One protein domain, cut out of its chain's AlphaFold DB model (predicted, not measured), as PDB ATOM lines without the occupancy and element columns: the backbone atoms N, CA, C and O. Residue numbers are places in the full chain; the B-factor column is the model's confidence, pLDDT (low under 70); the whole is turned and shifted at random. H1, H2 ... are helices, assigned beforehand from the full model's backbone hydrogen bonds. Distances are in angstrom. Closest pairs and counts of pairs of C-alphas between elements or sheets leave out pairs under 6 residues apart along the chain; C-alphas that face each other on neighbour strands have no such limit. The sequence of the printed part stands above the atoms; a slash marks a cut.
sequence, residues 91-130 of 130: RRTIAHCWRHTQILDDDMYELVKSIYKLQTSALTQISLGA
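This is residues 91 to 130 of the 130 residues of the protein "AlNc14C399G11355 protein" of Albugo laibachii Nc14 (UniProt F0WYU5). A long helix, H2, has a short helix, H1, folded back beside its first part, like a lopsided hairpin with one long arm sticking out at residues 117 to 130. The two helices are joined by a tight link at one end. The printed part has 40 residues with two named helices, H1 then H2, and no named strand: all helix. It is only just loose, close to extended, with a radius of gyration of the C-alphas of 13.0 A, and spans 42 by 17 by 6 A.

H2, residues 106 to 128, touches H1, residues 91 to 100, with residues 106 to 113 alone. The closest C-alphas, those of Arg 99 and Tyr 109, are 6.9 A apart. They form a helical hairpin, with a shallow tilt of 11 degrees, opposite ways. In H1 and H2 every O i to N i+4 pair is within hydrogen-bond range.

H2 is 33.0 A long, from C-alpha 106 at (-1.290, 17.197, -25.281) to C-alpha 128 at (-14.742, 21.525, 4.532). H1 is 14.2 A long and begins with C-alpha 91 at (3.968, 18.365, -10.097).

The C-alphas farthest apart, those of Thr 101 and Ala 130, are 42.1 A apart. The printed part has no cut. Residues 125 to 130 have pLDDT under 70.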
ATOM      1  N   ARG A  91       4.349  19.283  -9.004       85.50
ATOM      2  CA  ARG A  91       3.968  18.365 -10.097       85.50
ATOM      3  C   ARG A  91       3.651  19.114 -11.392       85.50
ATOM      4  O   ARG A  91       3.992  18.644 -12.471       85.50
ATOM      5  N   ARG A  92       3.048  20.306 -11.283       84.44
ATOM      6  CA  ARG A  92       2.753  21.188 -12.421       84.44
ATOM      7  C   ARG A  92       4.024  21.637 -13.137       84.44
ATOM      8  O   ARG A  92       4.046  21.619 -14.362       84.44
ATOM      9  N   THR A  93       5.064  22.031 -12.399       87.56
ATOM     10  CA  THR A  93       6.341  22.437 -13.000       87.56
ATOM     11  C   THR A  93       6.997  21.268 -13.725       87.56
ATOM     12  O   THR A  93       7.416  21.429 -14.865       87.56
ATOM     13  N   ILE A  94       6.999  20.080 -13.111       88.50
ATOM     14  CA  ILE A  94       7.515  18.859 -13.740       88.50
ATOM     15  C   ILE A  94       6.747  18.577 -15.039       88.50
ATOM     16  O   ILE A  94       7.359  18.506 -16.100       88.50
ATOM     17  N   ALA A  95       5.413  18.502 -14.988       86.94
ATOM     18  CA  ALA A  95       4.579  18.256 -16.167       86.94
ATOM     19  C   ALA A  95       4.793  19.303 -17.274       86.94
ATOM     20  O   ALA A  95       4.810  18.964 -18.453       86.94
ATOM     21  N   HIS A  96       4.989  20.573 -16.907       87.12
ATOM     22  CA  HIS A  96       5.296  21.632 -17.865       87.12
ATOM     23  C   HIS A  96       6.644  21.408 -18.569       87.12
ATOM     24  O   HIS A  96       6.717  21.588 -19.781       87.12
ATOM     25  N   CYS A  97       7.691  20.977 -17.855       89.94
ATOM     26  CA  CYS A  97       8.981  20.633 -18.470       89.94
ATOM     27  C   CYS A  97       8.847  19.479 -19.473       89.94
ATOM     28  O   CYS A  97       9.397  19.563 -20.565       89.94
ATOM     29  N   TRP A  98       8.073  18.442 -19.142       90.31
ATOM     30  CA  TRP A  98       7.804  17.323 -20.056       90.31
ATOM     31  C   TRP A  98       6.980  17.720 -21.286       90.31
ATOM     32  O   TRP A  98       7.208  17.205 -22.377       90.31
ATOM     33  N   ARG A  99       6.027  18.643 -21.127       87.56
ATOM     34  CA  ARG A  99       5.282  19.202 -22.261       87.56
ATOM     35  C   ARG A  99       6.187  20.049 -23.154       87.56
ATOM     36  O   ARG A  99       6.076  19.993 -24.371       87.56
ATOM     37  N   HIS A 100       7.093  20.822 -22.554       88.19
ATOM     38  CA  HIS A 100       8.008  21.687 -23.297       88.19
ATOM     39  C   HIS A 100       8.958  20.895 -24.201       88.19
ATOM     40  O   HIS A 100       9.238  21.337 -25.310       88.19
ATOM     41  N   THR A 101       9.399  19.710 -23.768       89.69
ATOM     42  CA  THR A 101      10.221  18.814 -24.598       89.69
ATOM     43  C   THR A 101       9.424  18.083 -25.677       89.69
ATOM     44  O   THR A 101      10.019  17.359 -26.471       89.69
ATOM     45  N   GLN A 102       8.093  18.235 -25.696       85.69
ATOM     46  CA  GLN A 102       7.165  17.557 -26.611       85.69
ATOM     47  C   GLN A 102       7.233  16.021 -26.539       85.69
ATOM     48  O   GLN A 102       6.793  15.331 -27.453       85.69
ATOM     49  N   ILE A 103       7.775  15.473 -25.444       84.12
ATOM     50  CA  ILE A 103       7.794  14.023 -25.207       84.12
ATOM     51  C   ILE A 103       6.412  13.535 -24.768       84.12
ATOM     52  O   ILE A 103       6.002  12.435 -25.132       84.12
ATOM     53  N   LEU A 104       5.703  14.341 -23.972       78.06
ATOM     54  CA  LEU A 104       4.292  14.109 -23.679       78.06
ATOM     55  C   LEU A 104       3.443  14.809 -24.738       78.06
ATOM     56  O   LEU A 104       3.618  16.007 -24.968       78.06
ATOM     57  N   ASP A 105       2.513  14.067 -25.333       78.06
ATOM     58  CA  ASP A 105       1.450  14.646 -26.148       78.06
ATOM     59  C   ASP A 105       0.465  15.472 -25.291       78.06
ATOM     60  O   ASP A 105       0.450  15.410 -24.052       78.06
ATOM     61  N   ASP A 106      -0.339  16.308 -25.958       80.62
ATOM     62  CA  ASP A 106      -1.290  17.197 -25.281       80.62
ATOM     63  C   ASP A 106      -2.386  16.413 -24.531       80.62
ATOM     64  O   ASP A 106      -2.850  16.873 -23.482       80.62
ATOM     65  N   ASP A 107      -2.745  15.212 -24.993       81.06
ATOM     66  CA  ASP A 107      -3.770  14.366 -24.370       81.06
ATOM     67  C   ASP A 107      -3.299  13.838 -23.006       81.06
ATOM     68  O   ASP A 107      -4.004  13.952 -21.997       81.06
ATOM     69  N   MET A 108      -2.064  13.336 -22.935       79.69
ATOM     70  CA  MET A 108      -1.419  12.911 -21.695       79.69
ATOM     71  C   MET A 108      -1.228  14.083 -20.730       79.69
ATOM     72  O   MET A 108      -1.408  13.926 -19.516       79.69
ATOM     73  N   TYR A 109      -0.909  15.273 -21.242       78.12
ATOM     74  CA  TYR A 109      -0.809  16.474 -20.416       78.12
ATOM     75  C   TYR A 109      -2.161  16.871 -19.800       78.12
ATOM     76  O   TYR A 109      -2.243  17.124 -18.590       78.12
ATOM     77  N   GLU A 110      -3.235  16.894 -20.593       84.00
ATOM     78  CA  GLU A 110      -4.581  17.210 -20.103       84.00
ATOM     79  C   GLU A 110      -5.121  16.127 -19.154       84.00
ATOM     80  O   GLU A 110      -5.790  16.463 -18.168       84.00
ATOM     81  N   LEU A 111      -4.759  14.852 -19.350       82.88
ATOM     82  CA  LEU A 111      -5.057  13.775 -18.401       82.88
ATOM     83  C   LEU A 111      -4.396  14.028 -17.038       82.88
ATOM     84  O   LEU A 111      -5.082  14.045 -16.014       82.88
ATOM     85  N   VAL A 112      -3.082  14.282 -17.005       81.19
ATOM     86  CA  VAL A 112      -2.338  14.551 -15.756       81.19
ATOM     87  C   VAL A 112      -2.912  15.768 -15.027       81.19
ATOM     88  O   VAL A 112      -3.102  15.755 -13.806       81.19
ATOM     89  N   LYS A 113      -3.239  16.821 -15.775       81.25
ATOM     90  CA  LYS A 113      -3.863  18.038 -15.249       81.25
ATOM     91  C   LYS A 113      -5.259  17.773 -14.684       81.25
ATOM     92  O   LYS A 113      -5.607  18.336 -13.645       81.25
ATOM     93  N   SER A 114      -6.045  16.909 -15.324       85.38
ATOM     94  CA  SER A 114      -7.374  16.510 -14.849       85.38
ATOM     95  C   SER A 114      -7.295  15.671 -13.573       85.38
ATOM     96  O   SER A 114      -7.990  15.979 -12.606       85.38
ATOM     97  N   ILE A 115      -6.379  14.697 -13.507       85.44
ATOM     98  CA  ILE A 115      -6.110  13.912 -12.288       85.44
ATOM     99  C   ILE A 115      -5.734  14.841 -11.130       85.44
ATOM    100  O   ILE A 115      -6.259  14.707 -10.025       85.44
ATOM    101  N   TYR A 116      -4.868  15.826 -11.383       80.50
ATOM    102  CA  TYR A 116      -4.480  16.799 -10.367       80.50
ATOM    103  C   TYR A 116      -5.667  17.629  -9.858       80.50
ATOM    104  O   TYR A 116      -5.815  17.789  -8.644       80.50
ATOM    105  N   LYS A 117      -6.530  18.126 -10.757       84.88
ATOM    106  CA  LYS A 117      -7.754  18.863 -10.386       84.88
ATOM    107  C   LYS A 117      -8.687  18.022  -9.515       84.88
ATOM    108  O   LYS A 117      -9.249  18.537  -8.550       84.88
ATOM    109  N   LEU A 118      -8.835  16.736  -9.828       86.62
ATOM    110  CA  LEU A 118      -9.655  15.815  -9.040       86.62
ATOM    111  C   LEU A 118      -9.061  15.582  -7.646       86.62
ATOM    112  O   LEU A 118      -9.779  15.683  -6.657       86.62
ATOM    113  N   GLN A 119      -7.747  15.350  -7.551       83.19
ATOM    114  CA  GLN A 119      -7.061  15.172  -6.265       83.19
ATOM    115  C   GLN A 119      -7.178  16.411  -5.372       83.19
ATOM    116  O   GLN A 119      -7.450  16.287  -4.182       83.19
ATOM    117  N   THR A 120      -7.002  17.606  -5.942       81.25
ATOM    118  CA  THR A 120      -7.148  18.857  -5.183       81.25
ATOM    119  C   THR A 120      -8.582  19.069  -4.726       81.25
ATOM    120  O   THR A 120      -8.776  19.375  -3.558       81.25
ATOM    121  N   SER A 121      -9.571  18.833  -5.594       80.69
ATOM    122  CA  SER A 121     -10.997  18.975  -5.253       80.69
ATOM    123  C   SER A 121     -11.441  18.005  -4.153       80.69
ATOM    124  O   SER A 121     -12.191  18.388  -3.258       80.69
ATOM    125  N   ALA A 122     -10.951  16.762  -4.188       78.75
ATOM    126  CA  ALA A 122     -11.227  15.767  -3.154       78.75
ATOM    127  C   ALA A 122     -10.639  16.176  -1.790       78.75
ATOM    128  O   ALA A 122     -11.295  16.026  -0.763       78.75
ATOM    129  N   LEU A 123      -9.430  16.750  -1.773       72.94
ATOM    130  CA  LEU A 123      -8.795  17.237  -0.545       72.94
ATOM    131  C   LEU A 123      -9.528  18.451   0.052       72.94
ATOM    132  O   LEU A 123      -9.671  18.523   1.271       72.94
ATOM    133  N   THR A 124     -10.042  19.375  -0.770       71.44
ATOM    134  CA  THR A 124     -10.849  20.507  -0.277       71.44
ATOM    135  C   THR A 124     -12.197  20.063   0.282       71.44
ATOM    136  O   THR A 124     -12.627  20.598   1.298       71.44
ATOM    137  N   GLN A 125     -12.858  19.077  -0.333       69.81
ATOM    138  CA  GLN A 125     -14.127  18.546   0.181       69.81
ATOM    139  C   GLN A 125     -13.964  17.856   1.542       69.81
ATOM    140  O   GLN A 125     -14.822  18.011   2.406       69.81
ATOM    141  N   ILE A 126     -12.845  17.160   1.767       65.88
ATOM    142  CA  ILE A 126     -12.527  16.537   3.063       65.88
ATOM    143  C   ILE A 126     -12.249  17.599   4.141       65.88
ATOM    144  O   ILE A 126     -12.657  17.428   5.284       65.88
ATOM    145  N   SER A 127     -11.599  18.715   3.790       59.56
ATOM    146  CA  SER A 127     -11.277  19.795   4.739       59.56
ATOM    147  C   SER A 127     -12.461  20.704   5.097       59.56
ATOM    148  O   SER A 127     -12.375  21.416   6.092       59.56
ATOM    149  N   LEU A 128     -13.525  20.732   4.290       59.84
ATOM    150  CA  LEU A 128     -14.742  21.525   4.532       59.84
ATOM    151  C   LEU A 128     -15.840  20.730   5.259       59.84
ATOM    152  O   LEU A 128     -16.845  21.313   5.658       59.84
ATOM    153  N   GLY A 129     -15.670  19.412   5.395       52.22
ATOM    154  CA  GLY A 129     -16.603  18.508   6.073       52.22
ATOM    155  C   GLY A 129     -16.182  18.084   7.485       52.22
ATOM    156  O   GLY A 129     -16.796  17.160   8.018       52.22
ATOM    157  N   ALA A 130     -15.147  18.709   8.059       46.00
ATOM    158  CA  ALA A 130     -14.628  18.458   9.407       46.00
ATOM    159  C   ALA A 130     -14.810  19.681  10.315       46.00
ATOM    160  O   ALA A 130     -14.672  20.815   9.800       46.00
TER     161      ALA A 130